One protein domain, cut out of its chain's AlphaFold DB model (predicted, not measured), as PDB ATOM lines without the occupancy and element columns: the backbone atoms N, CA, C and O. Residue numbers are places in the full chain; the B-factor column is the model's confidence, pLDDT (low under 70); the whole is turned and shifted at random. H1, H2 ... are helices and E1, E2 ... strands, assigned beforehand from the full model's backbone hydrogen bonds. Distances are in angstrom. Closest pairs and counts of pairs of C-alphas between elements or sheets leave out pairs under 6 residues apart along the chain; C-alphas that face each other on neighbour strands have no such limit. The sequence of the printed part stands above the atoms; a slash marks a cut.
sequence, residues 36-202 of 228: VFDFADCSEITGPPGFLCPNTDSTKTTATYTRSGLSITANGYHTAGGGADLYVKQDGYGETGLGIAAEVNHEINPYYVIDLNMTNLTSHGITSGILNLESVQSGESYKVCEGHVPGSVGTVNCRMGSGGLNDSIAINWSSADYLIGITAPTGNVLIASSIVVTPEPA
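AT A GLANCE: This is residues 36 to 202 of the 228 residues of the protein "PEP-CTERM sorting domain-containing protein" of Terrabacteria group bacterium ANGP1 (UniProt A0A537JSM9). One strongly twisted sheet folds over into a sandwich: E2, E3, E6 and E9 form one wall, E1, E4, E5 and E10 the other, and the long hairpin of E7 and E8 runs from one wall to the other, E7 bending by 162 degrees and E8 by 167 degrees. On the side away from E7 and E8 the walls come close again, E1 near E2 and E4 near E3; the short helix H1 sits at one end, and residues 39 to 61 make a long loop on the side of E2. The printed part has 167 residues, with six strands, H1 and then four more strands along the chain; neighbour strands are antiparallel, the sheet is branched, and the class is mostly strand. It is compact and rounded, with a radius of gyration of the C-alphas of 14.4 A and spans of 44 by 38 by 31 A.

IN THESE COORDINATES: E7, residues 128 to 147, is the longest strand by residues; it begins at C-alpha 128 (9.779, -35.510, 222.438), and its first and last C-alphas are 13.9 A apart. E8 holds residues 156 to 172, E9 179 to 186 over 21.6 A, and E10 190 to 197 over 19.1 A, ending at C-alpha 197 (3.417, -37.326, 221.618). E1 holds residues 36 to 38, from C-alpha 36 (-2.782, -35.929, 221.716). E2 holds residues 62 to 67, E3 70 to 78 over 27.1 A, E4 86 to 89, E5 97 to 100, E6 112 to 117, and H1 119 to 123.

HOW THE PARTS SIT: E8 lies on one side of E7, with N 131 and O 169 2.9 A apart; E9 and E10 lie on the other side. The pairing is staggered: E9 is beside residues 140 to 147, with N 145 and O 181 at 3.0 A, and E10 beside 129 to 135, with N 130 and O 196 at 2.9 A. From E9 follow E6, with N 116 and O 180 at 2.9 A, E3, with N 75 and O 115 at 2.9 A, and the edge strand E2, in a hairpin with E3, with N 65 and O 72 at 2.8 A. E1 and E5 lie on one side of E10, with N 37 and O 195 at 2.9 A and N 98 and O 191 at 3.0 A. E4 and E5 form a hairpin, with N 87 and O 99 at 2.9 A. The closest C-alphas of E3 and E4, Gly 76 and Leu 86, are 5.7 A apart; E3 and E10 are apart. H1 is on the sheet at a height of 6.6 A, only just over none of its strands, with 2 of its C-alphas falling on E3. In H1 every O i to N i+4 pair is within hydrogen-bond range.

THE WHOLE: The two C-alphas farthest apart, those of Val 104 and Ala 202, are 45.3 A apart. The printed part has no cut. The links E1 to E2 and E5 to E6 are long. Mean pLDDT of the printed part is 91.4; residues 93, 163 to 165 and 200 to 202 are under 70.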
ATOM      1  N   VAL A  36      -2.576 -37.369 221.851       94.25
ATOM      2  CA  VAL A  36      -2.782 -35.929 221.716       94.25
ATOM      3  C   VAL A  36      -3.309 -35.465 223.057       94.25
ATOM      4  O   VAL A  36      -4.353 -35.948 223.453       94.25
ATOM      5  N   PHE A  37      -2.605 -34.612 223.784       94.81
ATOM      6  CA  PHE A  37      -3.218 -33.942 224.932       94.81
ATOM      7  C   PHE A  37      -3.962 -32.734 224.406       94.81
ATOM      8  O   PHE A  37      -3.325 -31.922 223.736       94.81
ATOM      9  N   ASP A  38      -5.267 -32.652 224.661       93.62
ATOM     10  CA  ASP A  38      -6.096 -31.534 224.223       93.62
ATOM     11  C   ASP A  38      -6.253 -30.495 225.348       93.62
ATOM     12  O   ASP A  38      -7.026 -30.665 226.289       93.62
ATOM     13  N   PHE A  39      -5.500 -29.402 225.262       94.12
ATOM     14  CA  PHE A  39      -5.509 -28.287 226.197       94.12
ATOM     15  C   PHE A  39      -6.786 -27.437 226.156       94.12
ATOM     16  O   PHE A  39      -6.974 -26.612 227.048       94.12
ATOM     17  N   ALA A  40      -7.661 -27.627 225.166       93.31
ATOM     18  CA  ALA A  40      -9.009 -27.060 225.154       93.31
ATOM     19  C   ALA A  40     -10.053 -28.021 225.764       93.31
ATOM     20  O   ALA A  40     -11.174 -27.606 226.079       93.31
ATOM     21  N   ASP A  41      -9.716 -29.299 225.962       92.38
ATOM     22  CA  ASP A  41     -10.639 -30.303 226.487       92.38
ATOM     23  C   ASP A  41     -10.594 -30.371 228.020       92.38
ATOM     24  O   ASP A  41      -9.790 -31.072 228.639       92.38
ATOM     25  N   CYS A  42     -11.541 -29.687 228.663       92.19
ATOM     26  CA  CYS A  42     -11.731 -29.761 230.111       92.19
ATOM     27  C   CYS A  42     -11.965 -31.191 230.639       92.19
ATOM     28  O   CYS A  42     -11.770 -31.418 231.833       92.19
ATOM     29  N   SER A  43     -12.395 -32.148 229.806       91.81
ATOM     30  CA  SER A  43     -12.597 -33.541 230.226       91.81
ATOM     31  C   SER A  43     -11.285 -34.305 230.433       91.81
ATOM     32  O   SER A  43     -11.266 -35.285 231.182       91.81
ATOM     33  N   GLU A  44     -10.178 -33.825 229.853       92.56
ATOM     34  CA  GLU A  44      -8.838 -34.357 230.111       92.56
ATOM     35  C   GLU A  44      -8.268 -33.864 231.450       92.56
ATOM     36  O   GLU A  44      -7.308 -34.443 231.960       92.56
ATOM     37  N   ILE A  45      -8.854 -32.825 232.058       93.00
ATOM     38  CA  ILE A  45      -8.344 -32.259 233.307       93.00
ATOM     39  C   ILE A  45      -8.837 -33.069 234.502       93.00
ATOM     40  O   ILE A  45     -10.022 -33.115 234.832       93.00
ATOM     41  N   THR A  46      -7.890 -33.673 235.209       87.25
ATOM     42  CA  THR A  46      -8.154 -34.463 236.412       87.25
ATOM     43  C   THR A  46      -7.781 -33.688 237.669       87.25
ATOM     44  O   THR A  46      -6.666 -33.179 237.784       87.25
ATOM     45  N   GLY A  47      -8.685 -33.661 238.646       83.69
ATOM     46  CA  GLY A  47      -8.452 -33.062 239.958       83.69
ATOM     47  C   GLY A  47      -9.233 -33.768 241.069       83.69
ATOM     48  O   GLY A  47      -9.914 -34.766 240.814       83.69
ATOM     49  N   PRO A  48      -9.130 -33.294 242.323       84.50
ATOM     50  CA  PRO A  48      -9.927 -33.819 243.428       84.50
ATOM     51  C   PRO A  48     -11.438 -33.683 243.155       84.50
ATOM     52  O   PRO A  48     -11.843 -32.893 242.302       84.50
ATOM     53  N   PRO A  49     -12.303 -34.415 243.883       83.50
ATOM     54  CA  PRO A  49     -13.749 -34.266 243.749       83.50
ATOM     55  C   PRO A  49     -14.187 -32.797 243.846       83.50
ATOM     56  O   PRO A  49     -13.840 -32.109 244.804       83.50
ATOM     57  N   GLY A  50     -14.942 -32.330 242.849       80.50
ATOM     58  CA  GLY A  50     -15.365 -30.930 242.740       80.50
ATOM     59  C   GLY A  50     -14.357 -30.000 242.059       80.50
ATOM     60  O   GLY A  50     -14.587 -28.795 242.039       80.50
ATOM     61  N   PHE A  51     -13.259 -30.522 241.498       85.62
ATOM     62  CA  PHE A  51     -12.365 -29.733 240.657       85.62
ATOM     63  C   PHE A  51     -13.114 -29.239 239.416       85.62
ATOM     64  O   PHE A  51     -13.671 -30.030 238.656       85.62
ATOM     65  N   LEU A  52     -13.127 -27.923 239.238       88.75
ATOM     66  CA  LEU A  52     -13.707 -27.262 238.078       88.75
ATOM     67  C   LEU A  52     -12.594 -26.897 237.102       88.75
ATOM     68  O   LEU A  52     -11.492 -26.531 237.513       88.75
ATOM     69  N   CYS A  53     -12.899 -26.994 235.811       91.62
ATOM     70  CA  CYS A  53     -11.985 -26.570 234.762       91.62
ATOM     71  C   CYS A  53     -11.625 -25.079 234.938       91.62
ATOM     72  O   CYS A  53     -12.509 -24.301 235.315       91.62
ATOM     73  N   PRO A  54     -10.378 -24.652 234.649       91.31
ATOM     74  CA  PRO A  54      -9.943 -23.265 234.854       91.31
ATOM     75  C   PRO A  54     -10.759 -22.182 234.125       91.31
ATOM     76  O   PRO A  54     -10.664 -21.007 234.453       91.31
ATOM     77  N   ASN A  55     -11.601 -22.550 233.157       88.12
ATOM     78  CA  ASN A  55     -12.534 -21.621 232.513       88.12
ATOM     79  C   ASN A  55     -13.822 -21.354 233.309       88.12
ATOM     80  O   ASN A  55     -14.476 -20.335 233.110       88.12
ATOM     81  N   THR A  56     -14.180 -22.265 234.213       83.25
ATOM     82  CA  THR A  56     -15.333 -22.170 235.116       83.25
ATOM     83  C   THR A  56     -14.896 -21.662 236.492       83.25
ATOM     84  O   THR A  56     -15.666 -21.006 237.188       83.25
ATOM     85  N   ASP A  57     -13.651 -21.952 236.876       85.69
ATOM     86  CA  ASP A  57     -13.000 -21.441 238.079       85.69
ATOM     87  C   ASP A  57     -11.615 -20.892 237.729       85.69
ATOM     88  O   ASP A  57     -10.615 -21.610 237.727       85.69
ATOM     89  N   SER A  58     -11.563 -19.592 237.462       81.44
ATOM     90  CA  SER A  58     -10.364 -18.877 237.035       81.44
ATOM     91  C   SER A  58      -9.407 -18.536 238.186       81.44
ATOM     92  O   SER A  58      -8.729 -17.521 238.123       81.44
ATOM     93  N   THR A  59      -9.392 -19.333 239.262       89.62
ATOM     94  CA  THR A  59      -8.470 -19.201 240.415       89.62
ATOM     95  C   THR A  59      -7.414 -20.311 240.451       89.62
ATOM     96  O   THR A  59      -6.797 -20.605 241.481       89.62
ATOM     97  N   LYS A  60      -7.293 -21.048 239.342       93.25
ATOM     98  CA  LYS A  60      -6.459 -22.242 239.244       93.25
ATOM     99  C   LYS A  60      -5.149 -21.897 238.570       93.25
ATOM    100  O   LYS A  60      -5.088 -21.758 237.358       93.25
ATOM    101  N   THR A  61      -4.072 -21.890 239.338       95.94
ATOM    102  CA  THR A  61      -2.708 -21.737 238.809       95.94
ATOM    103  C   THR A  61      -2.129 -23.031 238.235       95.94
ATOM    104  O   THR A  61      -1.037 -23.021 237.673       95.94
ATOM    105  N   THR A  62      -2.834 -24.160 238.377       95.19
ATOM    106  CA  THR A  62      -2.382 -25.482 237.927       95.19
ATOM    107  C   THR A  62      -3.528 -26.299 237.331       95.19
ATOM    108  O   THR A  62      -4.656 -26.262 237.832       95.19
ATOM    109  N   ALA A  63      -3.236 -27.057 236.272       95.38
ATOM    110  CA  ALA A  63      -4.161 -27.993 235.639       95.38
ATOM    111  C   ALA A  63      -3.400 -29.231 235.144       95.38
ATOM    112  O   ALA A  63      -2.400 -29.110 234.440       95.38
ATOM    113  N   THR A  64      -3.857 -30.431 235.516       96.44
ATOM    114  CA  THR A  64      -3.245 -31.693 235.065       96.44
ATOM    115  C   THR A  64      -4.131 -32.370 234.036       96.44
ATOM    116  O   THR A  64      -5.216 -32.836 234.380       96.44
ATOM    117  N   TYR A  65      -3.632 -32.450 232.806       95.69
ATOM    118  CA  TYR A  65      -4.246 -33.148 231.683       95.69
ATOM    119  C   TYR A  65      -3.807 -34.607 231.709       95.69
ATOM    120  O   TYR A  65      -2.607 -34.883 231.778       95.69
ATOM    121  N   THR A  66      -4.755 -35.538 231.667       95.19
ATOM    122  CA  THR A  66      -4.504 -36.978 231.731       95.19
ATOM    123  C   THR A  66      -5.141 -37.674 230.540       95.19
ATOM    124  O   THR A  66      -6.353 -37.615 230.346       95.19
ATOM    125  N   ARG A  67      -4.337 -38.430 229.787       92.75
ATOM    126  CA  ARG A  67      -4.810 -39.221 228.650       92.75
ATOM    127  C   ARG A  67      -4.044 -40.527 228.542       92.75
ATOM    128  O   ARG A  67      -2.820 -40.558 228.625       92.75
ATOM    129  N   SER A  68      -4.768 -41.632 228.365       90.44
ATOM    130  CA  SER A  68      -4.182 -42.974 228.194       90.44
ATOM    131  C   SER A  68      -3.206 -43.387 229.313       90.44
ATOM    132  O   SER A  68      -2.246 -44.110 229.063       90.44
ATOM    133  N   GLY A  69      -3.441 -42.927 230.549       90.19
ATOM    134  CA  GLY A  69      -2.573 -43.187 231.707       90.19
ATOM    135  C   GLY A  69      -1.311 -42.318 231.786       90.19
ATOM    136  O   GLY A  69      -0.549 -42.459 232.741       90.19
ATOM    137  N   LEU A  70      -1.107 -41.413 230.826       93.50
ATOM    138  CA  LEU A  70      -0.063 -40.393 230.844       93.50
ATOM    139  C   LEU A  70      -0.629 -39.053 231.308       93.50
ATOM    140  O   LEU A  70      -1.828 -38.808 231.158       93.50
ATOM    141  N   SER A  71       0.229 -38.167 231.816       96.12
ATOM    142  CA  SER A  71      -0.180 -36.824 232.222       96.12
ATOM    143  C   SER A  71       0.817 -35.717 231.877       96.12
ATOM    144  O   SER A  71       2.027 -35.935 231.819       96.12
ATOM    145  N   ILE A  72       0.281 -34.509 231.689       97.31
ATOM    146  CA  ILE A  72       1.022 -33.248 231.603       97.31
ATOM    147  C   ILE A  72       0.381 -32.270 232.583       97.31
ATOM    148  O   ILE A  72      -0.829 -32.047 232.548       97.31
ATOM    149  N   THR A  73       1.187 -31.668 233.453       97.38
ATOM    150  CA  THR A  73       0.705 -30.632 234.375       97.38
ATOM    151  C   THR A  73       1.131 -29.263 233.873       97.38
ATOM    152  O   THR A  73       2.323 -28.968 233.838       97.38
ATOM    153  N   ALA A  74       0.159 -28.427 233.521       97.56
ATOM    154  CA  ALA A  74       0.374 -27.024 233.219       97.56
ATOM    155  C   ALA A  74       0.357 -26.187 234.502       97.56
ATOM    156  O   ALA A  74      -0.487 -26.404 235.375       97.56
ATOM    157  N   ASN A  75       1.268 -25.221 234.607       97.75
ATOM    158  CA  ASN A  75       1.341 -24.278 235.720       97.75
ATOM    159  C   ASN A  75       1.517 -22.857 235.185       97.75
ATOM    160  O   ASN A  75       2.391 -22.625 234.353       97.75
ATOM    161  N   GLY A  76       0.696 -21.925 235.662       97.88
ATOM    162  CA  GLY A  76       0.760 -20.516 235.290       97.88
ATOM    163  C   GLY A  76       1.590 -19.711 236.283       97.88
ATOM    164  O   GLY A  76       1.452 -19.864 237.500       97.88
ATOM    165  N   TYR A  77       2.428 -18.818 235.765       98.50
ATOM    166  CA  TYR A  77       3.274 -17.928 236.554       98.50
ATOM    167  C   TYR A  77       3.292 -16.517 235.981       98.50
ATOM    168  O   TYR A  77       3.221 -16.323 234.768       98.50
ATOM    169  N   HIS A  78       3.477 -15.530 236.853       97.75
ATOM    170  CA  HIS A  78       3.933 -14.210 236.434       97.75
ATOM    171  C   HIS A  78       5.451 -14.241 236.204       97.75
ATOM    172  O   HIS A  78       6.184 -14.827 237.002       97.75
ATOM    173  N   THR A  79       5.960 -13.540 235.187       94.00
ATOM    174  CA  THR A  79       7.414 -13.416 234.943       94.00
ATOM    175  C   THR A  79       8.143 -12.684 236.071       94.00
ATOM    176  O   THR A  79       9.336 -12.895 236.282       94.00
ATOM    177  N   ALA A  80       7.428 -11.855 236.837       93.00
ATOM    178  CA  ALA A  80       7.929 -11.218 238.054       93.00
ATOM    179  C   ALA A  80       7.952 -12.160 239.281       93.00
ATOM    180  O   ALA A  80       8.449 -11.772 240.340       93.00
ATOM    181  N   GLY A  81       7.433 -13.383 239.145       90.56
ATOM    182  CA  GLY A  81       7.262 -14.360 240.215       90.56
ATOM    183  C   GLY A  81       5.834 -14.416 240.768       90.56
ATOM    184  O   GLY A  81       5.073 -13.455 240.687       90.56
ATOM    185  N   GLY A  82       5.483 -15.559 241.363       94.81
ATOM    186  CA  GLY A  82       4.124 -15.859 241.831       94.81
ATOM    187  C   GLY A  82       3.301 -16.630 240.797       94.81
ATOM    188  O   GLY A  82       3.632 -16.649 239.612       94.81
ATOM    189  N   GLY A  83       2.256 -17.314 241.264       96.94
ATOM    190  CA  GLY A  83       1.348 -18.063 240.392       96.94
ATOM    191  C   GLY A  83       0.410 -17.128 239.637       96.94
ATOM    192  O   GLY A  83      -0.031 -16.130 240.200       96.94
ATOM    193  N   ALA A  84       0.118 -17.467 238.388       97.75
ATOM    194  CA  ALA A  84      -0.894 -16.814 237.571       97.75
ATOM    195  C   ALA A  84      -2.008 -17.816 237.270       97.75
ATOM    196  O   ALA A  84      -1.736 -18.991 237.010       97.75
ATOM    197  N   ASP A  85      -3.251 -17.356 237.327       97.69
ATOM    198  CA  ASP A  85      -4.397 -18.217 237.084       97.69
ATOM    199  C   ASP A  85      -4.490 -18.594 235.603       97.69
ATOM    200  O   ASP A  85      -4.419 -17.747 234.709       97.69
ATOM    201  N   LEU A  86      -4.634 -19.890 235.355       97.12
ATOM    202  CA  LEU A  86      -4.805 -20.476 234.036       97.12
ATOM    203  C   LEU A  86      -6.235 -20.274 233.542       97.12
ATOM    204  O   LEU A  86      -7.178 -20.171 234.326       97.12
ATOM    205  N   TYR A  87      -6.395 -20.308 232.225       95.94
ATOM    206  CA  TYR A  87      -7.695 -20.287 231.572       95.94
ATOM    207  C   TYR A  87      -7.735 -21.251 230.392       95.94
ATOM    208  O   TYR A  87      -6.824 -21.264 229.566       95.94
ATOM    209  N   VAL A  88      -8.804 -22.046 230.314       95.31
ATOM    210  CA  VAL A  88      -9.048 -22.994 229.216       95.31
ATOM    211  C   VAL A  88     -10.065 -22.389 228.253       95.31
ATOM    212  O   VAL A  88     -11.272 -22.431 228.478       95.31
ATOM    213  N   LYS A  89      -9.584 -21.792 227.169       92.44
ATOM    214  CA  LYS A  89     -10.428 -21.164 226.152       92.44
ATOM    215  C   LYS A  89     -11.066 -22.255 225.289       92.44
ATOM    216  O   LYS A  89     -10.363 -22.956 224.565       92.44
ATOM    217  N   GLN A  90     -12.389 -22.409 225.384       89.88
ATOM    218  CA  GLN A  90     -13.163 -23.418 224.636       89.88
ATOM    219  C   GLN A  90     -13.987 -22.812 223.490       89.88
ATOM    220  O   GLN A  90     -14.610 -23.535 222.713       89.88
ATOM    221  N   ASP A  91     -14.004 -21.488 223.392       80.69
ATOM    222  CA  ASP A  91     -14.849 -20.707 222.504       80.69
ATOM    223  C   ASP A  91     -14.127 -19.437 222.009       80.69
ATOM    224  O   ASP A  91     -13.237 -18.894 222.665       80.69
ATOM    225  N   GLY A  92     -14.494 -18.974 220.808       71.25
ATOM    226  CA  GLY A  92     -13.860 -17.833 220.137       71.25
ATOM    227  C   GLY A  92     -13.894 -17.937 218.609       71.25
ATOM    228  O   GLY A  92     -14.441 -18.890 218.053       71.25
ATOM    229  N   TYR A  93     -13.291 -16.964 217.914       67.81
ATOM    230  CA  TYR A  93     -13.176 -16.904 216.444       67.81
ATOM    231  C   TYR A  93     -12.175 -17.934 215.868       67.81
ATOM    232  O   TYR A  93     -11.382 -17.608 214.991       67.81
ATOM    233  N   GLY A  94     -12.225 -19.183 216.336       71.06
ATOM    234  CA  GLY A  94     -11.337 -20.262 215.889       71.06
ATOM    235  C   GLY A  94     -10.041 -20.409 216.687       71.06
ATOM    236  O   GLY A  94      -9.122 -21.039 216.186       71.06
ATOM    237  N   GLU A  95      -9.979 -19.858 217.899       83.62
ATOM    238  CA  GLU A  95      -8.843 -19.995 218.822       83.62
ATOM    239  C   GLU A  95      -9.310 -20.729 220.076       83.62
ATOM    240  O   GLU A  95     -10.190 -20.237 220.791       83.62
ATOM    241  N   THR A  96      -8.721 -21.886 220.355       91.06
ATOM    242  CA  THR A  96      -9.021 -22.670 221.563       91.06
ATOM    243  C   THR A  96      -7.739 -23.235 222.148       91.06
ATOM    244  O   THR A  96      -6.811 -23.574 221.417       91.06
ATOM    245  N   GLY A  97      -7.677 -23.356 223.471       94.19
ATOM    246  CA  GLY A  97      -6.493 -23.881 224.138       94.19
ATOM    247  C   GLY A  97      -6.285 -23.300 225.523       94.19
ATOM    248  O   GLY A  97      -7.237 -22.953 226.222       94.19
ATOM    249  N   LEU A  98      -5.020 -23.199 225.919       95.38
ATOM    250  CA  LEU A  98      -4.624 -22.835 227.272       95.38
ATOM    251  C   LEU A  98      -3.886 -21.495 227.300       95.38
ATOM    252  O   LEU A  98      -2.902 -21.288 226.585       95.38
ATOM    253  N   GLY A  99      -4.325 -20.621 228.200       95.75
ATOM    254  CA  GLY A  99      -3.684 -19.341 228.466       95.75
ATOM    255  C   GLY A  99      -3.935 -18.844 229.888       95.75
ATOM    256  O   GLY A  99      -3.940 -19.638 230.832       95.75
ATOM    257  N   ILE A 100      -4.091 -17.529 230.047       96.50
ATOM    258  CA  ILE A 100      -4.078 -16.836 231.345       96.50
ATOM    259  C   ILE A 100      -5.415 -16.145 231.605       96.50
ATOM    260  O   ILE A 100      -5.884 -15.369 230.783       96.50
ATOM    261  N   ALA A 101      -6.006 -16.364 232.776       96.38
ATOM    262  CA  ALA A 101      -7.330 -15.844 233.118       96.38
ATOM    263  C   ALA A 101      -7.406 -14.317 233.232       96.38
ATOM    264  O   ALA A 101      -8.448 -13.729 232.962       96.38
ATOM    265  N   ALA A 102      -6.318 -13.674 233.656       94.50
ATOM    266  CA  ALA A 102      -6.289 -12.230 233.874       94.50
ATOM    267  C   ALA A 102      -6.300 -11.410 232.568       94.50
ATOM    268  O   ALA A 102      -6.531 -10.201 232.608       94.50
ATOM    269  N   GLU A 103      -6.042 -12.046 231.425       93.75
ATOM    270  CA  GLU A 103      -5.929 -11.379 230.132       93.75
ATOM    271  C   GLU A 103      -7.270 -11.326 229.401       93.75
ATOM    272  O   GLU A 103      -8.025 -12.290 229.396       93.75
ATOM    273  N   VAL A 104      -7.549 -10.210 228.717       90.12
ATOM    274  CA  VAL A 104      -8.846  -9.968 228.048       90.12
ATOM    275  C   VAL A 104      -9.180 -11.044 227.013       90.12
ATOM    276  O   VAL A 104     -10.327 -11.472 226.912       90.12
ATOM    277  N   ASN A 105      -8.175 -11.487 226.256       90.19
ATOM    278  CA  ASN A 105      -8.318 -12.553 225.261       90.19
ATOM    279  C   ASN A 105      -7.936 -13.934 225.809       90.19
ATOM    280  O   ASN A 105      -7.986 -14.923 225.077       90.19
ATOM    281  N   HIS A 106      -7.564 -13.986 227.089       93.62
ATOM    282  CA  HIS A 106      -7.070 -15.153 227.804       93.62
ATOM    283  C   HIS A 106      -5.809 -15.795 227.209       93.62
ATOM    284  O   HIS A 106      -5.622 -17.006 227.283       93.62
ATOM    285  N   GLU A 107      -4.932 -14.984 226.620       93.94
ATOM    286  CA  GLU A 107      -3.689 -15.419 225.974       93.94
ATOM    287  C   GLU A 107      -2.472 -15.129 226.860       93.94
ATOM    288  O   GLU A 107      -2.525 -14.340 227.802       93.94
ATOM    289  N   ILE A 108      -1.349 -15.776 226.572       95.50
ATOM    290  CA  ILE A 108      -0.083 -15.572 227.277       95.50
ATOM    291  C   ILE A 108       0.599 -14.342 226.682       95.50
ATOM    292  O   ILE A 108       0.853 -14.302 225.485       95.50
ATOM    293  N   ASN A 109       0.941 -13.358 227.509       95.69
ATOM    294  CA  ASN A 109       1.668 -12.148 227.103       95.69
ATOM    295  C   ASN A 109       3.060 -12.082 227.802       95.69
ATOM    296  O   ASN A 109       3.400 -13.005 228.552       95.69
ATOM    297  N   PRO A 110       3.878 -11.018 227.623       96.69
ATOM    298  CA  PRO A 110       5.229 -10.932 228.201       96.69
ATOM    299  C   PRO A 110       5.295 -10.955 229.737       96.69
ATOM    300  O   PRO A 110       6.379 -11.084 230.313       96.69
ATOM    301  N   TYR A 111       4.164 -10.784 230.422       97.25
ATOM    302  CA  TYR A 111       4.078 -10.793 231.879       97.25
ATOM    303  C   TYR A 111       3.841 -12.184 232.462       97.25
ATOM    304  O   TYR A 111       3.883 -12.327 233.686       97.25
ATOM    305  N   TYR A 112       3.640 -13.205 231.624       98.12
ATOM    306  CA  TYR A 112       3.326 -14.556 232.077       98.12
ATOM    307  C   TYR A 112       4.180 -15.627 231.413       98.12
ATOM    308  O   TYR A 112       4.723 -15.460 230.317       98.12
ATOM    309  N   VAL A 113       4.269 -16.755 232.106       97.81
ATOM    310  CA  VAL A 113       4.832 -18.008 231.613       97.81
ATOM    311  C   VAL A 113       3.854 -19.120 231.957       97.81
ATOM    312  O   VAL A 113       3.320 -19.152 233.067       97.81
ATOM    313  N   ILE A 114       3.646 -20.042 231.023       98.12
ATOM    314  CA  ILE A 114       3.044 -21.338 231.327       98.12
ATOM    315  C   ILE A 114       4.126 -22.402 231.212       98.12
ATOM    316  O   ILE A 114       4.760 -22.527 230.166       98.12
ATOM    317  N   ASP A 115       4.308 -23.171 232.283       97.50
ATOM    318  CA  ASP A 115       5.201 -24.323 232.311       97.50
ATOM    319  C   ASP A 115       4.400 -25.608 232.148       97.50
ATOM    320  O   ASP A 115       3.527 -25.922 232.963       97.50
ATOM    321  N   LEU A 116       4.746 -26.394 231.133       98.00
ATOM    322  CA  LEU A 116       4.255 -27.754 230.962       98.00
ATOM    323  C   LEU A 116       5.260 -28.730 231.578       98.00
ATOM    324  O   LEU A 116       6.391 -28.862 231.106       98.00
ATOM    325  N   ASN A 117       4.852 -29.418 232.641       97.88
ATOM    326  CA  ASN A 117       5.674 -30.413 233.314       97.88
ATOM    327  C   ASN A 117       5.548 -31.780 232.630       97.88
ATOM    328  O   ASN A 117       4.489 -32.407 232.663       97.88
ATOM    329  N   MET A 118       6.666 -32.252 232.080       97.62
ATOM    330  CA  MET A 118       6.771 -33.477 231.286       97.62
ATOM    331  C   MET A 118       7.263 -34.690 232.087       97.62
ATOM    332  O   MET A 118       7.519 -35.746 231.513       97.62
ATOM    333  N   THR A 119       7.393 -34.589 233.414       97.69
ATOM    334  CA  THR A 119       7.990 -35.644 234.261       97.69
ATOM    335  C   THR A 119       7.316 -37.007 234.081       97.69
ATOM    336  O   THR A 119       8.006 -38.027 234.028       97.69
ATOM    337  N   ASN A 120       5.984 -37.046 233.966       96.25
ATOM    338  CA  ASN A 120       5.251 -38.295 233.750       96.25
ATOM    339  C   ASN A 120       5.537 -38.898 232.362       96.25
ATOM    340  O   ASN A 120       5.708 -40.107 232.252       96.25
ATOM    341  N   LEU A 121       5.673 -38.075 231.321       95.06
ATOM    342  CA  LEU A 121       6.071 -38.544 229.992       95.06
ATOM    343  C   LEU A 121       7.498 -39.099 230.006       95.06
ATOM    344  O   LEU A 121       7.735 -40.213 229.535       95.06
ATOM    345  N   THR A 122       8.427 -38.375 230.634       94.62
ATOM    346  CA  THR A 122       9.826 -38.798 230.782       94.62
ATOM    347  C   THR A 122       9.943 -40.134 231.511       94.62
ATOM    348  O   THR A 122      10.728 -40.989 231.104       94.62
ATOM    349  N   SER A 123       9.152 -40.359 232.568       93.19
ATOM    350  CA  SER A 123       9.175 -41.628 233.310       93.19
ATOM    351  C   SER A 123       8.638 -42.815 232.500       93.19
ATOM    352  O   SER A 123       8.975 -43.958 232.808       93.19
ATOM    353  N   HIS A 124       7.879 -42.547 231.433       90.56
ATOM    354  CA  HIS A 124       7.417 -43.533 230.455       90.56
ATOM    355  C   HIS A 124       8.313 -43.616 229.206       90.56
ATOM    356  O   HIS A 124       7.958 -44.286 228.239       90.56
ATOM    357  N   GLY A 125       9.483 -42.966 229.218       90.00
ATOM    358  CA  GLY A 125      10.437 -42.989 228.107       90.00
ATOM    359  C   GLY A 125      10.053 -42.097 226.925       90.00
ATOM    360  O   GLY A 125      10.646 -42.213 225.861       90.00
ATOM    361  N   ILE A 126       9.076 -41.205 227.096       92.44
ATOM    362  CA  ILE A 126       8.653 -40.250 226.071       92.44
ATOM    363  C   ILE A 126       9.387 -38.937 226.331       92.44
ATOM    364  O   ILE A 126       9.232 -38.346 227.398       92.44
ATOM    365  N   THR A 127      10.194 -38.493 225.369       94.62
ATOM    366  CA  THR A 127      11.132 -37.359 225.516       94.62
ATOM    367  C   THR A 127      11.016 -36.315 224.408       94.62
ATOM    368  O   THR A 127      11.827 -35.395 224.331       94.62
ATOM    369  N   SER A 128      10.028 -36.456 223.524       94.56
ATOM    370  CA  SER A 128       9.779 -35.510 222.438       94.56
ATOM    371  C   SER A 128       8.312 -35.480 222.031       94.56
ATOM    372  O   SER A 128       7.554 -36.430 222.260       94.56
ATOM    373  N   GLY A 129       7.912 -34.365 221.425       94.31
ATOM    374  CA  GLY A 129       6.558 -34.137 220.949       94.31
ATOM    375  C   GLY A 129       6.468 -32.943 220.008       94.31
ATOM    376  O   GLY A 129       7.452 -32.243 219.756       94.31
ATOM    377  N   ILE A 130       5.270 -32.717 219.482       94.50
ATOM    378  CA  ILE A 130       4.933 -31.543 218.678       94.50
ATOM    379  C   ILE A 130       3.977 -30.688 219.501       94.50
ATOM    380  O   ILE A 130       2.868 -31.129 219.792       94.50
ATOM    381  N   LEU A 131       4.417 -29.492 219.881       94.38
ATOM    382  CA  LEU A 131       3.585 -28.481 220.521       94.38
ATOM    383  C   LEU A 131       2.961 -27.602 219.443       94.38
ATOM    384  O   LEU A 131       3.684 -27.028 218.629       94.38
ATOM    385  N   ASN A 132       1.642 -27.472 219.463       92.38
ATOM    386  CA  ASN A 132       0.943 -26.536 218.601       92.38
ATOM    387  C   ASN A 132       0.717 -25.219 219.357       92.38
ATOM    388  O   ASN A 132       0.355 -25.226 220.534       92.38
ATOM    389  N   LEU A 133       0.942 -24.096 218.683       90.56
ATOM    390  CA  LEU A 133       0.625 -22.749 219.155       90.56
ATOM    391  C   LEU A 133      -0.366 -22.100 218.190       90.56
ATOM    392  O   LEU A 133      -0.301 -22.327 216.982       90.56
ATOM    393  N   GLU A 134      -1.282 -21.316 218.741       86.56
ATOM    394  CA  GLU A 134      -2.341 -20.609 218.020       86.56
ATOM    395  C   GLU A 134      -2.277 -19.119 218.364       86.56
ATOM    396  O   GLU A 134      -1.689 -18.724 219.375       86.56
ATOM    397  N   SER A 135      -2.904 -18.297 217.519       80.75
ATOM    398  CA  SER A 135      -3.048 -16.852 217.730       80.75
ATOM    399  C   SER A 135      -1.706 -16.114 217.832       80.75
ATOM    400  O   SER A 135      -1.448 -15.386 218.778       80.75
ATOM    401  N   VAL A 136      -0.800 -16.321 216.866       84.00
ATOM    402  CA  VAL A 136       0.420 -15.499 216.754       84.00
ATOM    403  C   VAL A 136       0.246 -14.531 215.589       84.00
ATOM    404  O   VAL A 136       0.630 -14.801 214.448       84.00
ATOM    405  N   GLN A 137      -0.369 -13.383 215.845       83.31
ATOM    406  CA  GLN A 137      -0.688 -12.414 214.802       83.31
ATOM    407  C   GLN A 137       0.551 -11.634 214.335       83.31
ATOM    408  O   GLN A 137       1.666 -11.736 214.857       83.31
ATOM    409  N   SER A 138       0.373 -10.838 213.278       85.69
ATOM    410  CA  SER A 138       1.434  -9.962 212.780       85.69
ATOM    411  C   SER A 138       1.837  -8.946 213.852       85.69
ATOM    412  O   SER A 138       1.035  -8.103 214.242       85.69
ATOM    413  N   GLY A 139       3.109  -8.969 214.249       86.06
ATOM    414  CA  GLY A 139       3.633  -8.132 215.335       86.06
ATOM    415  C   GLY A 139       3.704  -8.851 216.682       86.06
ATOM    416  O   GLY A 139       4.248  -8.289 217.629       86.06
ATOM    417  N   GLU A 140       3.228 -10.091 216.749       91.56
ATOM    418  CA  GLU A 140       3.292 -10.947 217.929       91.56
ATOM    419  C   GLU A 140       4.350 -12.034 217.753       91.56
ATOM    420  O   GLU A 140       4.797 -12.341 216.641       91.56
ATOM    421  N   SER A 141       4.793 -12.599 218.870       92.94
ATOM    422  CA  SER A 141       5.826 -13.628 218.887       92.94
ATOM    423  C   SER A 141       5.656 -14.561 220.066       92.94
ATOM    424  O   SER A 141       5.155 -14.167 221.115       92.94
ATOM    425  N   TYR A 142       6.180 -15.769 219.918       94.31
ATOM    426  CA  TYR A 142       6.268 -16.736 220.997       94.31
ATOM    427  C   TYR A 142       7.722 -17.100 221.280       94.31
ATOM    428  O   TYR A 142       8.609 -16.996 220.426       94.31
ATOM    429  N   LYS A 143       7.958 -17.587 222.494       95.50
ATOM    430  CA  LYS A 143       9.197 -18.233 222.900       95.50
ATOM    431  C   LYS A 143       8.861 -19.474 223.714       95.50
ATOM    432  O   LYS A 143       8.167 -19.387 224.722       95.50
ATOM    433  N   VAL A 144       9.398 -20.602 223.269       96.06
ATOM    434  CA  VAL A 144       9.282 -21.906 223.922       96.06
ATOM    435  C   VAL A 144      10.688 -22.387 224.239       96.06
ATOM    436  O   VAL A 144      11.511 -22.452 223.326       96.06
ATOM    437  N   CYS A 145      10.996 -22.707 225.491       96.88
ATOM    438  CA  CYS A 145      12.272 -23.335 225.832       96.88
ATOM    439  C   CYS A 145      12.090 -24.497 226.802       96.88
ATOM    440  O   CYS A 145      11.081 -24.631 227.487       96.88
ATOM    441  N   GLU A 146      13.121 -25.324 226.855       96.88
ATOM    442  CA  GLU A 146      13.275 -26.399 227.817       96.88
ATOM    443  C   GLU A 146      13.965 -25.849 229.083       96.88
ATOM    444  O   GLU A 146      14.810 -24.939 229.021       96.88
ATOM    445  N   GLY A 147      13.606 -26.393 230.245       97.06
ATOM    446  CA  GLY A 147      14.215 -26.034 231.522       97.06
ATOM    447  C   GLY A 147      13.732 -26.884 232.696       97.06
ATOM    448  O   GLY A 147      13.090 -27.918 232.533       97.06
ATOM    449  N   HIS A 148      14.058 -26.444 233.908       97.12
ATOM    450  CA  HIS A 148      13.743 -27.154 235.157       97.12
ATOM    451  C   HIS A 148      13.442 -26.217 236.334       97.12
ATOM    452  O   HIS A 148      13.302 -26.672 237.470       97.12
ATOM    453  N   VAL A 149      13.378 -24.906 236.076       97.19
ATOM    454  CA  VAL A 149      13.089 -23.876 237.079       97.19
ATOM    455  C   VAL A 149      11.661 -23.379 236.858       97.19
ATOM    456  O   VAL A 149      11.431 -22.724 235.843       97.19
ATOM    457  N   PRO A 150      10.724 -23.653 237.781       96.56
ATOM    458  CA  PRO A 150       9.348 -23.188 237.651       96.56
ATOM    459  C   PRO A 150       9.238 -21.661 237.558       96.56
ATOM    460  O   PRO A 150       9.943 -20.939 238.268       96.56
ATOM    461  N   GLY A 151       8.333 -21.178 236.709       96.50
ATOM    462  CA  GLY A 151       8.079 -19.758 236.461       96.50
ATOM    463  C   GLY A 151       9.129 -19.064 235.595       96.50
ATOM    464  O   GLY A 151       9.113 -17.840 235.471       96.50
ATOM    465  N   SER A 152      10.040 -19.822 234.989       95.12
ATOM    466  CA  SER A 152      11.018 -19.324 234.027       95.12
ATOM    467  C   SER A 152      10.802 -20.019 232.695       95.12
ATOM    468  O   SER A 152      10.742 -21.241 232.646       95.12
ATOM    469  N   VAL A 153      10.796 -19.255 231.596       94.38
ATOM    470  CA  VAL A 153      10.653 -19.816 230.240       94.38
ATOM    471  C   VAL A 153      11.711 -20.883 229.921       94.38
ATOM    472  O   VAL A 153      11.508 -21.692 229.029       94.38
ATOM    473  N   GLY A 154      12.837 -20.899 230.640       94.31
ATOM    474  CA  GLY A 154      13.964 -21.784 230.378       94.31
ATOM    475  C   GLY A 154      14.986 -21.163 229.426       94.31
ATOM    476  O   GLY A 154      14.850 -20.032 228.944       94.31
ATOM    477  N   THR A 155      16.071 -21.895 229.193       94.75
ATOM    478  CA  THR A 155      17.208 -21.431 228.376       94.75
ATOM    479  C   THR A 155      17.739 -22.495 227.423       94.75
ATOM    480  O   THR A 155      18.587 -22.187 226.583       94.75
ATOM    481  N   VAL A 156      17.242 -23.730 227.513       95.38
ATOM    482  CA  VAL A 156      17.707 -24.865 226.714       95.38
ATOM    483  C   VAL A 156      16.819 -25.014 225.479       95.38
ATOM    484  O   VAL A 156      15.609 -24.816 225.548       95.38
ATOM    485  N   ASN A 157      17.431 -25.307 224.324       94.44
ATOM    486  CA  ASN A 157      16.749 -25.612 223.057       94.44
ATOM    487  C   ASN A 157      15.611 -24.650 222.667       94.44
ATOM    488  O   ASN A 157      14.618 -25.050 222.061       94.44
ATOM    489  N   CYS A 158      15.782 -23.362 222.965       95.38
ATOM    490  CA  CYS A 158      14.767 -22.353 222.705       95.38
ATOM    491  C   CYS A 158      14.340 -22.292 221.229       95.38
ATOM    492  O   CYS A 158      15.163 -22.293 220.303       95.38
ATOM    493  N   ARG A 159      13.032 -22.161 221.025       94.12
ATOM    494  CA  ARG A 159      12.364 -21.908 219.752       94.12
ATOM    495  C   ARG A 159      11.599 -20.600 219.854       94.12
ATOM    496  O   ARG A 159      10.961 -20.323 220.866       94.12
ATOM    497  N   MET A 160      11.695 -19.792 218.810       92.62
ATOM    498  CA  MET A 160      10.986 -18.524 218.697       92.62
ATOM    499  C   MET A 160      10.392 -18.433 217.299       92.62
ATOM    500  O   MET A 160      11.018 -18.895 216.342       92.62
ATOM    501  N   GLY A 161       9.231 -17.808 217.199       89.31
ATOM    502  CA  GLY A 161       8.548 -17.543 215.941       89.31
ATOM    503  C   GLY A 161       7.609 -16.353 216.083       89.31
ATOM    504  O   GLY A 161       7.435 -15.811 217.177       89.31
ATOM    505  N   SER A 162       7.061 -15.905 214.958       88.88
ATOM    506  CA  SER A 162       6.221 -14.707 214.862       88.88
ATOM    507  C   SER A 162       5.347 -14.747 213.610       88.88
ATOM    508  O   SER A 162       5.814 -15.218 212.571       88.88
ATOM    509  N   GLY A 163       4.154 -14.148 213.668       66.94
ATOM    510  CA  GLY A 163       3.347 -13.817 212.488       66.94
ATOM    511  C   GLY A 163       2.708 -14.992 211.737       66.94
ATOM    512  O   GLY A 163       2.582 -14.912 210.514       66.94
ATOM    513  N   GLY A 164       2.302 -16.057 212.433       69.31
ATOM    514  CA  GLY A 164       1.553 -17.186 211.870       69.31
ATOM    515  C   GLY A 164       0.300 -17.503 212.690       69.31
ATOM    516  O   GLY A 164       0.364 -17.569 213.907       69.31
ATOM    517  N   LEU A 165      -0.841 -17.738 212.029       69.44
ATOM    518  CA  LEU A 165      -2.095 -18.076 212.727       69.44
ATOM    519  C   LEU A 165      -1.930 -19.314 213.624       69.44
ATOM    520  O   LEU A 165      -2.367 -19.287 214.770       69.44
ATOM    521  N   ASN A 166      -1.241 -20.337 213.106       80.88
ATOM    522  CA  ASN A 166      -0.914 -21.577 213.804       80.88
ATOM    523  C   ASN A 166       0.557 -21.927 213.545       80.88
ATOM    524  O   ASN A 166       1.021 -21.797 212.407       80.88
ATOM    525  N   ASP A 167       1.258 -22.430 214.557       86.69
ATOM    526  CA  ASP A 167       2.617 -22.963 214.422       86.69
ATOM    527  C   ASP A 167       2.749 -24.321 215.127       86.69
ATOM    528  O   ASP A 167       2.139 -24.557 216.169       86.69
ATOM    529  N   SER A 168       3.550 -25.222 214.559       90.06
ATOM    530  CA  SER A 168       3.789 -26.571 215.079       90.06
ATOM    531  C   SER A 168       5.277 -26.753 215.344       90.06
ATOM    532  O   SER A 168       6.097 -26.837 214.428       90.06
ATOM    533  N   ILE A 169       5.632 -26.862 216.619       90.62
ATOM    534  CA  ILE A 169       7.013 -26.819 217.082       90.62
ATOM    535  C   ILE A 169       7.407 -28.191 217.612       90.62
ATOM    536  O   ILE A 169       6.827 -28.695 218.572       90.62
ATOM    537  N   ALA A 170       8.446 -28.779 217.025       92.88
ATOM    538  CA  ALA A 170       9.091 -29.945 217.614       92.88
ATOM    539  C   ALA A 170       9.850 -29.529 218.884       92.88
ATOM    540  O   ALA A 170      10.760 -28.694 218.830       92.88
ATOM    541  N   ILE A 171       9.481 -30.139 220.006       93.56
ATOM    542  CA  ILE A 171      10.075 -29.923 221.327       93.56
ATOM    543  C   ILE A 171      10.620 -31.239 221.871       93.56
ATOM    544  O   ILE A 171      10.080 -32.313 221.596       93.56
ATOM    545  N   ASN A 172      11.697 -31.151 222.645       94.19
ATOM    546  CA  ASN A 172      12.243 -32.280 223.382       94.19
ATOM    547  C   ASN A 172      12.232 -31.950 224.870       94.19
ATOM    548  O   ASN A 172      11.962 -30.823 225.269       94.19
ATOM    549  N   TRP A 173      12.485 -32.943 225.703       95.12
ATOM    550  CA  TRP A 173      12.700 -32.753 227.129       95.12
ATOM    551  C   TRP A 173      13.491 -33.929 227.682       95.12
ATOM    552  O   TRP A 173      13.685 -34.963 227.036       95.12
ATOM    553  N   SER A 174      13.966 -33.779 228.907       95.62
ATOM    554  CA  SER A 174      14.704 -34.830 229.593       95.62
ATOM    555  C   SER A 174      14.365 -34.848 231.076       95.62
ATOM    556  O   SER A 174      13.594 -34.034 231.571       95.62
ATOM    557  N   SER A 175      14.963 -35.773 231.824       95.50
ATOM    558  CA  SER A 175      14.877 -35.738 233.285       95.50
ATOM    559  C   SER A 175      15.626 -34.547 233.896       95.50
ATOM    560  O   SER A 175      15.367 -34.210 235.047       95.50
ATOM    561  N   ALA A 176      16.577 -33.950 233.167       96.19
ATOM    562  CA  ALA A 176      17.316 -32.771 233.616       96.19
ATOM    563  C   ALA A 176      16.554 -31.474 233.315       96.19
ATOM    564  O   ALA A 176      16.542 -30.583 234.154       96.19
ATOM    565  N   ASP A 177      15.879 -31.421 232.165       97.38
ATOM    566  CA  ASP A 177      15.064 -30.297 231.701       97.38
ATOM    567  C   ASP A 177      13.657 -30.816 231.375       97.38
ATOM    568  O   ASP A 177      13.354 -31.190 230.240       97.38
ATOM    569  N   TYR A 178      12.835 -30.946 232.419       96.44
ATOM    570  CA  TYR A 178      11.515 -31.587 232.387       96.44
ATOM    571  C   TYR A 178      10.350 -30.593 232.265       96.44
ATOM    572  O   TYR A 178       9.191 -31.008 232.282       96.44
ATOM    573  N   LEU A 179      10.639 -29.293 232.181       98.00
ATOM    574  CA  LEU A 179       9.662 -28.231 231.961       98.00
ATOM    575  C   LEU A 179       9.806 -27.683 230.543       98.00
ATOM    576  O   LEU A 179      10.918 -27.413 230.088       98.00
ATOM    577  N   ILE A 180       8.670 -27.468 229.885       97.75
ATOM    578  CA  ILE A 180       8.576 -26.651 228.675       97.75
ATOM    579  C   ILE A 180       7.927 -25.333 229.071       97.75
ATOM    580  O   ILE A 180       6.739 -25.315 229.386       97.75
ATOM    581  N   GLY A 181       8.707 -24.257 229.082       97.31
ATOM    582  CA  GLY A 181       8.224 -22.918 229.391       97.31
ATOM    583  C   GLY A 181       7.792 -22.193 228.122       97.31
ATOM    584  O   GLY A 181       8.541 -22.149 227.143       97.31
ATOM    585  N   ILE A 182       6.594 -21.608 228.139       96.81
ATOM    586  CA  ILE A 182       6.012 -20.847 227.025       96.81
ATOM    587  C   ILE A 182       5.692 -19.420 227.475       96.81
ATOM    588  O   ILE A 182       5.074 -19.212 228.516       96.81
ATOM    589  N   THR A 183       6.091 -18.433 226.673       96.69
ATOM    590  CA  THR A 183       5.742 -17.013 226.849       96.69
ATOM    591  C   THR A 183       5.618 -16.317 225.490       96.69
ATOM    592  O   THR A 183       6.111 -16.838 224.485       96.69
ATOM    593  N   ALA A 184       5.025 -15.123 225.453       95.44
ATOM    594  CA  ALA A 184       5.052 -14.244 224.286       95.44
ATOM    595  C   ALA A 184       5.964 -13.039 224.552       95.44
ATOM    596  O   ALA A 184       5.575 -12.142 225.294       95.44
ATOM    597  N   PRO A 185       7.173 -12.958 223.962       94.19
ATOM    598  CA  PRO A 185       8.047 -11.797 224.143       94.19
ATOM    599  C   PRO A 185       7.455 -10.479 223.623       94.19
ATOM    600  O   PRO A 185       7.880  -9.399 224.030       94.19
ATOM    601  N   THR A 186       6.515 -10.541 222.684       93.12
ATOM    602  CA  THR A 186       5.811  -9.388 222.111       93.12
ATOM    603  C   THR A 186       4.414  -9.834 221.706       93.12
ATOM    604  O   THR A 186       4.287 -10.907 221.120       93.12
ATOM    605  N   GLY A 187       3.394  -9.020 221.994       92.12
ATOM    606  CA  GLY A 187       1.995  -9.374 221.739       92.12
ATOM    607  C   GLY A 187       1.508 -10.455 222.694       92.12
ATOM    608  O   GLY A 187       1.833 -10.415 223.883       92.12
ATOM    609  N   ASN A 188       0.752 -11.411 222.176       90.69
ATOM    610  CA  ASN A 188       0.295 -12.563 222.930       90.69
ATOM    611  C   ASN A 188       0.420 -13.869 222.117       90.69
ATOM    612  O   ASN A 188       0.839 -13.866 220.960       90.69
ATOM    613  N   VAL A 189       0.201 -15.001 222.783       92.56
ATOM    614  CA  VAL A 189       0.145 -16.335 222.177       92.56
ATOM    615  C   VAL A 189      -0.797 -17.221 222.977       92.56
ATOM    616  O   VAL A 189      -0.829 -17.147 224.208       92.56
ATOM    617  N   LEU A 190      -1.518 -18.109 222.305       92.44
ATOM    618  CA  LEU A 190      -2.257 -19.184 222.951       92.44
ATOM    619  C   LEU A 190      -1.477 -20.490 222.785       92.44
ATOM    620  O   LEU A 190      -1.037 -20.823 221.680       92.44
ATOM    621  N   ILE A 191      -1.309 -21.262 223.863       88.12
ATOM    622  CA  ILE A 191      -0.930 -22.664 223.675       88.12
ATOM    623  C   ILE A 191      -2.125 -23.295 222.980       88.12
ATOM    624  O   ILE A 191      -3.202 -23.365 223.578       88.12
ATOM    625  N   ALA A 192      -1.940 -23.687 221.719       78.19
ATOM    626  CA  ALA A 192      -3.027 -24.255 220.946       78.19
ATOM    627  C   ALA A 192      -3.545 -25.495 221.650       78.19
ATOM    628  O   ALA A 192      -2.883 -26.076 222.514       78.19
ATOM    629  N   SER A 193      -4.703 -25.939 221.188       72.75
ATOM    630  CA  SER A 193      -5.371 -27.137 221.664       72.75
ATOM    631  C   SER A 193      -4.467 -28.341 221.906       72.75
ATOM    632  O   SER A 193      -4.898 -29.171 222.669       72.75
ATOM    633  N   SER A 194      -3.254 -28.520 221.352       87.31
ATOM    634  CA  SER A 194      -2.536 -29.771 221.632       87.31
ATOM    635  C   SER A 194      -1.019 -29.806 221.692       87.31
ATOM    636  O   SER A 194      -0.295 -29.102 220.988       87.31
ATOM    637  N   ILE A 195      -0.555 -30.779 222.480       92.19
ATOM    638  CA  ILE A 195       0.747 -31.424 222.323       92.19
ATOM    639  C   ILE A 195       0.554 -32.873 221.873       92.19
ATOM    640  O   ILE A 195      -0.191 -33.653 222.470       92.19
ATOM    641  N   VAL A 196       1.244 -33.233 220.796       92.69
ATOM    642  CA  VAL A 196       1.198 -34.559 220.184       92.69
ATOM    643  C   VAL A 196       2.463 -35.317 220.553       92.69
ATOM    644  O   VAL A 196       3.568 -34.903 220.204       92.69
ATOM    645  N   VAL A 197       2.310 -36.450 221.230       90.94
ATOM    646  CA  VAL A 197       3.417 -37.326 221.618       90.94
ATOM    647  C   VAL A 197       3.229 -38.708 221.019       90.94
ATOM    648  O   VAL A 197       2.115 -39.213 220.887       90.94
ATOM    649  N   THR A 198       4.332 -39.339 220.635       86.81
ATOM    650  CA  THR A 198       4.313 -40.711 220.124       86.81
ATOM    651  C   THR A 198       5.210 -41.550 221.022       86.81
ATOM    652  O   THR A 198       6.424 -41.348 220.996       86.81
ATOM    653  N   PRO A 199       4.646 -42.459 221.838       81.19
ATOM    654  CA  PRO A 199       5.450 -43.378 222.629       81.19
ATOM    655  C   PRO A 199       6.385 -44.188 221.734       81.19
ATOM    656  O   PRO A 199       5.982 -44.634 220.653       81.19
ATOM    657  N   GLU A 200       7.624 -44.400 222.178       69.94
ATOM    658  CA  GLU A 200       8.543 -45.259 221.439       69.94
ATOM    659  C   GLU A 200       7.942 -46.673 221.314       69.94
ATOM    660  O   GLU A 200       7.464 -47.238 222.305       69.94
ATOM    661  N   PRO A 201       7.956 -47.286 220.117       63.53
ATOM    662  CA  PRO A 201       7.516 -48.664 219.966       63.53
ATOM    663  C   PRO A 201       8.322 -49.577 220.904       63.53
ATOM    664  O   PRO A 201       9.555 -49.515 220.915       63.53
ATOM    665  N   ALA A 202       7.676 -50.520 221.608       66.12
ATOM    666  CA  ALA A 202       8.393 -51.506 222.442       66.12
ATOM    667  C   ALA A 202       9.327 -52.436 221.644       66.12
ATOM    668  O   ALA A 202       9.937 -53.346 222.205       66.12
TER     669      ALA A 202